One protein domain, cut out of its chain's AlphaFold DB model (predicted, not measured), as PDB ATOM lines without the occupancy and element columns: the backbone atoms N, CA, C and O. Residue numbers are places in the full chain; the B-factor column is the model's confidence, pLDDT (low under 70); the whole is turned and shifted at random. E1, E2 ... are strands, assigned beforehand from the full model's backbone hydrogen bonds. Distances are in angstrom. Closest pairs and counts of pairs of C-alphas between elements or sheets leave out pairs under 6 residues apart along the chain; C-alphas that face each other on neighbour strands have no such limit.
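This is residues 54 to 99 of the 102 residues of an uncharacterized protein of Deltaproteobacteria bacterium RBG_16_49_23 (UniProt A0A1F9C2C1). With little regular structure, this is two small strand hairpins, E1 with E2 and E3 with E4, at the two ends of the longest axis, joined by a long looping link, residues 68 to 86. Residues 81 to 82 pair antiparallel with residues 88 to 89 of E3. The printed part has 46 residues, 15 of them in the four named strands, with no named helix: all strand. It is only just compact, close to loose, with a radius of gyration of the C-alphas of 11.2 A and spans of 29 by 23 by 14 A.

E1, residues 54 to 57, begins at C-alpha 54 (-2.836, -36.610, -3.945) and is 10.4 A long. E2, residues 63 to 67, is 14.0 A long. E3, residues 87 to 89, and E4, residues 96 to 98, are each 7.0 A long; C-alpha 98 is at (-9.236, -26.559, -10.117).

E1 and E2 form an antiparallel hairpin at 143 degrees, with N 56 and O 64 2.9 A apart. E3 and E4 form another at 147 degrees, with N 97 and O 88 2.8 A apart. E2 and E3 are apart.

The farthest C-alphas, of Glu 71 and Asp 85, are 32.3 A apart. The printed part has no cut, and no printed residue is under 70 in pLDDT.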
ATOM      1  N   VAL A  54      -2.683 -37.780  -4.815       98.06
ATOM      2  CA  VAL A  54      -2.836 -36.610  -3.945       98.06
ATOM      3  C   VAL A  54      -1.499 -35.909  -3.748       98.06
ATOM      4  O   VAL A  54      -0.447 -36.535  -3.860       98.06
ATOM      5  N   GLU A  55      -1.546 -34.607  -3.489       97.94
ATOM      6  CA  GLU A  55      -0.416 -33.841  -2.968       97.94
ATOM      7  C   GLU A  55      -0.425 -33.818  -1.440       97.94
ATOM      8  O   GLU A  55      -1.485 -33.776  -0.821       97.94
ATOM      9  N   ASP A  56       0.770 -33.767  -0.861       96.94
ATOM     10  CA  ASP A  56       1.005 -33.520   0.559       96.94
ATOM     11  C   ASP A  56       2.316 -32.741   0.746       96.94
ATOM     12  O   ASP A  56       3.048 -32.481  -0.220       96.94
ATOM     13  N   VAL A  57       2.617 -32.337   1.976       95.88
ATOM     14  CA  VAL A  57       3.834 -31.612   2.333       95.88
ATOM     15  C   VAL A  57       4.647 -32.446   3.313       95.88
ATOM     16  O   VAL A  57       4.218 -32.717   4.433       95.88
ATOM     17  N   ALA A  58       5.852 -32.826   2.897       94.19
ATOM     18  CA  ALA A  58       6.791 -33.530   3.757       94.19
ATOM     19  C   ALA A  58       7.216 -32.655   4.951       94.19
ATOM     20  O   ALA A  58       7.082 -31.430   4.935       94.19
ATOM     21  N   PHE A  59       7.793 -33.273   5.986       93.12
ATOM     22  CA  PHE A  59       8.219 -32.562   7.201       93.12
ATOM     23  C   PHE A  59       9.232 -31.431   6.934       93.12
ATOM     24  O   PHE A  59       9.346 -30.505   7.735       93.12
ATOM     25  N   ASP A  60       9.973 -31.503   5.824       92.75
ATOM     26  CA  ASP A  60      10.946 -30.497   5.392       92.75
ATOM     27  C   ASP A  60      10.327 -29.382   4.523       92.75
ATOM     28  O   ASP A  60      11.035 -28.483   4.069       92.75
ATOM     29  N   GLY A  61       9.009 -29.416   4.303       93.88
ATOM     30  CA  GLY A  61       8.253 -28.419   3.549       93.88
ATOM     31  C   GLY A  61       8.196 -28.662   2.039       93.88
ATOM     32  O   GLY A  61       7.666 -27.819   1.306       93.88
ATOM     33  N   ARG A  62       8.744 -29.774   1.534       94.94
ATOM     34  CA  ARG A  62       8.678 -30.102   0.103       94.94
ATOM     35  C   ARG A  62       7.320 -30.671  -0.279       94.94
ATOM     36  O   ARG A  62       6.729 -31.460   0.454       94.94
ATOM     37  N   LEU A  63       6.864 -30.303  -1.474       95.44
ATOM     38  CA  LEU A  63       5.681 -30.904  -2.076       95.44
ATOM     39  C   LEU A  63       5.994 -32.346  -2.488       95.44
ATOM     40  O   LEU A  63       6.913 -32.577  -3.283       95.44
ATOM     41  N   MET A  64       5.196 -33.281  -1.992       96.19
ATOM     42  CA  MET A  64       5.232 -34.692  -2.358       96.19
ATOM     43  C   MET A  64       3.895 -35.129  -2.946       96.19
ATOM     44  O   MET A  64       2.876 -34.459  -2.775       96.19
ATOM     45  N   THR A  65       3.894 -36.255  -3.652       97.69
ATOM     46  CA  THR A  65       2.661 -36.884  -4.124       97.69
ATOM     47  C   THR A  65       2.696 -38.384  -3.932       97.69
ATOM     48  O   THR A  65       3.725 -39.021  -4.125       97.69
ATOM     49  N   TYR A  66       1.548 -38.967  -3.631       97.69
ATOM     50  CA  TYR A  66       1.391 -40.411  -3.506       97.69
ATOM     51  C   TYR A  66      -0.036 -40.810  -3.882       97.69
ATOM     52  O   TYR A  66      -0.929 -39.969  -4.019       97.69
ATOM     53  N   HIS A  67      -0.258 -42.105  -4.080       97.25
ATOM     54  CA  HIS A  67      -1.594 -42.648  -4.293       97.25
ATOM     55  C   HIS A  67      -2.246 -42.912  -2.940       97.25
ATOM     56  O   HIS A  67      -1.743 -43.721  -2.165       97.25
ATOM     57  N   ARG A  68      -3.376 -42.261  -2.636       95.31
ATOM     58  CA  ARG A  68      -4.032 -42.358  -1.314       95.31
ATOM     59  C   ARG A  68      -4.343 -43.797  -0.890       95.31
ATOM     60  O   ARG A  68      -4.401 -44.079   0.299       95.31
ATOM     61  N   LYS A  69      -4.611 -44.681  -1.853       93.81
ATOM     62  CA  LYS A  69      -4.954 -46.089  -1.607       93.81
ATOM     63  C   LYS A  69      -3.741 -47.027  -1.623       93.81
ATOM     64  O   LYS A  69      -3.926 -48.236  -1.538       93.81
ATOM     65  N   SER A  70      -2.535 -46.486  -1.782       92.25
ATOM     66  CA  SER A  70      -1.281 -47.232  -1.703       92.25
ATOM     67  C   SER A  70      -0.920 -47.528  -0.248       92.25
ATOM     68  O   SER A  70      -1.252 -46.759   0.651       92.25
ATOM     69  N   GLU A  71      -0.207 -48.628  -0.020       93.38
ATOM     70  CA  GLU A  71       0.458 -48.902   1.263       93.38
ATOM     71  C   GLU A  71       1.793 -48.148   1.386       93.38
ATOM     72  O   GLU A  71       2.292 -47.929   2.488       93.38
ATOM     73  N   ASP A  72       2.351 -47.720   0.251       92.44
ATOM     74  CA  ASP A  72       3.535 -46.873   0.174       92.44
ATOM     75  C   ASP A  72       3.130 -45.398   0.042       92.44
ATOM     76  O   ASP A  72       2.540 -44.992  -0.966       92.44
ATOM     77  N   TYR A  73       3.462 -44.623   1.076       92.69
ATOM     78  CA  TYR A  73       3.258 -43.176   1.172       92.69
ATOM     79  C   TYR A  73       4.525 -42.380   0.834       92.69
ATOM     80  O   TYR A  73       4.605 -41.192   1.139       92.69
ATOM     81  N   SER A  74       5.537 -43.015   0.243       94.44
ATOM     82  CA  SER A  74       6.703 -42.311  -0.277       94.44
ATOM     83  C   SER A  74       6.320 -41.365  -1.419       94.44
ATOM     84  O   SER A  74       5.308 -41.535  -2.105       94.44
ATOM     85  N   ASP A  75       7.132 -40.326  -1.616       96.75
ATOM     86  CA  ASP A  75       6.936 -39.415  -2.737       96.75
ATOM     87  C   ASP A  75       7.153 -40.151  -4.065       96.75
ATOM     88  O   ASP A  75       8.269 -40.525  -4.421       96.75
ATOM     89  N   SER A  76       6.080 -40.294  -4.835       96.56
ATOM     90  CA  SER A  76       6.086 -40.911  -6.162       96.56
ATOM     91  C   SER A  76       6.854 -40.099  -7.212       96.56
ATOM     92  O   SER A  76       7.082 -40.580  -8.322       96.56
ATOM     93  N   GLY A  77       7.197 -38.839  -6.916       96.00
ATOM     94  CA  GLY A  77       7.853 -37.923  -7.855       96.00
ATOM     95  C   GLY A  77       6.927 -37.365  -8.944       96.00
ATOM     96  O   GLY A  77       7.328 -36.503  -9.727       96.00
ATOM     97  N   LEU A  78       5.663 -37.794  -8.993       97.00
ATOM     98  CA  LEU A  78       4.667 -37.270  -9.924       97.00
ATOM     99  C   LEU A  78       4.265 -35.852  -9.517       97.00
ATOM    100  O   LEU A  78       4.104 -35.559  -8.337       97.00
ATOM    101  N   ARG A  79       4.070 -34.939 -10.469       97.00
ATOM    102  CA  ARG A  79       3.665 -33.557 -10.161       97.00
ATOM    103  C   ARG A  79       2.487 -33.134 -11.020       97.00
ATOM    104  O   ARG A  79       2.452 -33.415 -12.218       97.00
ATOM    105  N   PHE A  80       1.515 -32.467 -10.402       97.75
ATOM    106  CA  PHE A  80       0.411 -31.858 -11.131       97.75
ATOM    107  C   PHE A  80       0.935 -30.740 -12.022       97.75
ATOM    108  O   PHE A  80       1.632 -29.828 -11.585       97.75
ATOM    109  N   GLU A  81       0.585 -30.811 -13.297       97.62
ATOM    110  CA  GLU A  81       1.051 -29.850 -14.281       97.62
ATOM    111  C   GLU A  81       0.136 -28.630 -14.277       97.62
ATOM    112  O   GLU A  81      -1.071 -28.745 -14.502       97.62
ATOM    113  N   ARG A  82       0.700 -27.450 -14.032       96.44
ATOM    114  CA  ARG A  82      -0.045 -26.193 -14.087       96.44
ATOM    115  C   ARG A  82      -0.406 -25.870 -15.536       96.44
ATOM    116  O   ARG A  82       0.477 -25.670 -16.361       96.44
ATOM    117  N   LEU A  83      -1.703 -25.789 -15.835       97.44
ATOM    118  CA  LEU A  83      -2.201 -25.363 -17.147       97.44
ATOM    119  C   LEU A  83      -2.458 -23.852 -17.193       97.44
ATOM    120  O   LEU A  83      -2.279 -23.224 -18.231       97.44
ATOM    121  N   ASN A  84      -2.919 -23.280 -16.080       96.31
ATOM    122  CA  ASN A  84      -3.088 -21.841 -15.867       96.31
ATOM    123  C   ASN A  84      -3.086 -21.549 -14.354       96.31
ATOM    124  O   ASN A  84      -2.710 -22.409 -13.562       96.31
ATOM    125  N   ASP A  85      -3.481 -20.349 -13.933       92.56
ATOM    126  CA  ASP A  85      -3.397 -19.924 -12.529       92.56
ATOM    127  C   ASP A  85      -4.189 -20.781 -11.548       92.56
ATOM    128  O   ASP A  85      -3.745 -20.980 -10.423       92.56
ATOM    129  N   THR A  86      -5.325 -21.325 -11.973       96.12
ATOM    130  CA  THR A  86      -6.216 -22.093 -11.095       96.12
ATOM    131  C   THR A  86      -6.458 -23.505 -11.592       96.12
ATOM    132  O   THR A  86      -7.141 -24.265 -10.923       96.12
ATOM    133  N   THR A  87      -5.932 -23.889 -12.755       97.56
ATOM    134  CA  THR A  87      -6.194 -25.196 -13.367       97.56
ATOM    135  C   THR A  87      -4.919 -26.008 -13.498       97.56
ATOM    136  O   THR A  87      -3.926 -25.553 -14.066       97.56
ATOM    137  N   PHE A  88      -4.998 -27.256 -13.054       98.12
ATOM    138  CA  PHE A  88      -3.914 -28.224 -13.084       98.12
ATOM    139  C   PHE A  88      -4.346 -29.497 -13.810       98.12
ATOM    140  O   PHE A  88      -5.533 -29.813 -13.893       98.12
ATOM    141  N   ARG A  89      -3.384 -30.243 -14.344       98.44
ATOM    142  CA  ARG A  89      -3.585 -31.534 -15.001       98.44
ATOM    143  C   ARG A  89      -2.922 -32.636 -14.191       98.44
ATOM    144  O   ARG A  89      -1.733 -32.562 -13.888       98.44
ATOM    145  N   CYS A  90      -3.690 -33.678 -13.884       98.50
ATOM    146  CA  CYS A  90      -3.163 -34.888 -13.267       98.50
ATOM    147  C   CYS A  90      -2.125 -35.547 -14.193       98.50
ATOM    148  O   CYS A  90      -2.445 -35.811 -15.359       98.50
ATOM    149  N   PRO A  91      -0.910 -35.857 -13.705       98.38
ATOM    150  CA  PRO A  91       0.137 -36.448 -14.532       98.38
ATOM    151  C   PRO A  91      -0.211 -37.875 -14.982       98.38
ATOM    152  O   PRO A  91       0.180 -38.264 -16.083       98.38
ATOM    153  N   VAL A  92      -1.009 -38.606 -14.193       97.94
ATOM    154  CA  VAL A  92      -1.400 -40.004 -14.444       97.94
ATOM    155  C   VAL A  92      -2.583 -40.084 -15.412       97.94
ATOM    156  O   VAL A  92      -2.432 -40.499 -16.556       97.94
ATOM    157  N   CYS A  93      -3.771 -39.642 -14.985       98.19
ATOM    158  CA  CYS A  93      -5.016 -39.853 -15.738       98.19
ATOM    159  C   CYS A  93      -5.463 -38.654 -16.590       98.19
ATOM    160  O   CYS A  93      -6.530 -38.697 -17.202       98.19
ATOM    161  N   LYS A  94      -4.679 -37.568 -16.610       98.06
ATOM    162  CA  LYS A  94      -4.927 -36.335 -17.385       98.06
ATOM    163  C   LYS A  94      -6.198 -35.555 -17.019       98.06
ATOM    164  O   LYS A  94      -6.487 -34.546 -17.665       98.06
ATOM    165  N   THR A  95      -6.918 -35.953 -15.967       98.19
ATOM    166  CA  THR A  95      -8.029 -35.175 -15.397       98.19
ATOM    167  C   THR A  95      -7.574 -33.753 -15.083       98.19
ATOM    168  O   THR A  95      -6.483 -33.556 -14.546       98.19
ATOM    169  N   ARG A  96      -8.410 -32.765 -15.416       98.00
ATOM    170  CA  ARG A  96      -8.189 -31.362 -15.059       98.00
ATOM    171  C   ARG A  96      -8.818 -31.073 -13.700       98.00
ATOM    172  O   ARG A  96      -9.966 -31.443 -13.472       98.00
ATOM    173  N   LEU A  97      -8.073 -30.404 -12.831       97.38
ATOM    174  CA  LEU A  97      -8.472 -30.029 -11.481       97.38
ATOM    175  C   LEU A  97      -8.430 -28.513 -11.355       97.38
ATOM    176  O   LEU A  97      -7.577 -27.872 -11.972       97.38
ATOM    177  N   LYS A  98      -9.324 -27.955 -10.540       96.88
ATOM    178  CA  LYS A  98      -9.236 -26.559 -10.117       96.88
ATOM    179  C   LYS A  98      -8.610 -26.492  -8.728       96.88
ATOM    180  O   LYS A  98      -9.017 -27.247  -7.855       96.88
ATOM    181  N   ALA A  99      -7.644 -25.603  -8.552       95.94
ATOM    182  CA  ALA A  99      -7.050 -25.274  -7.268       95.94
ATOM    183  C   ALA A  99      -7.797 -24.107  -6.614       95.94
ATOM    184  O   ALA A  99      -8.156 -23.136  -7.288       95.94
TER     185      ALA A  99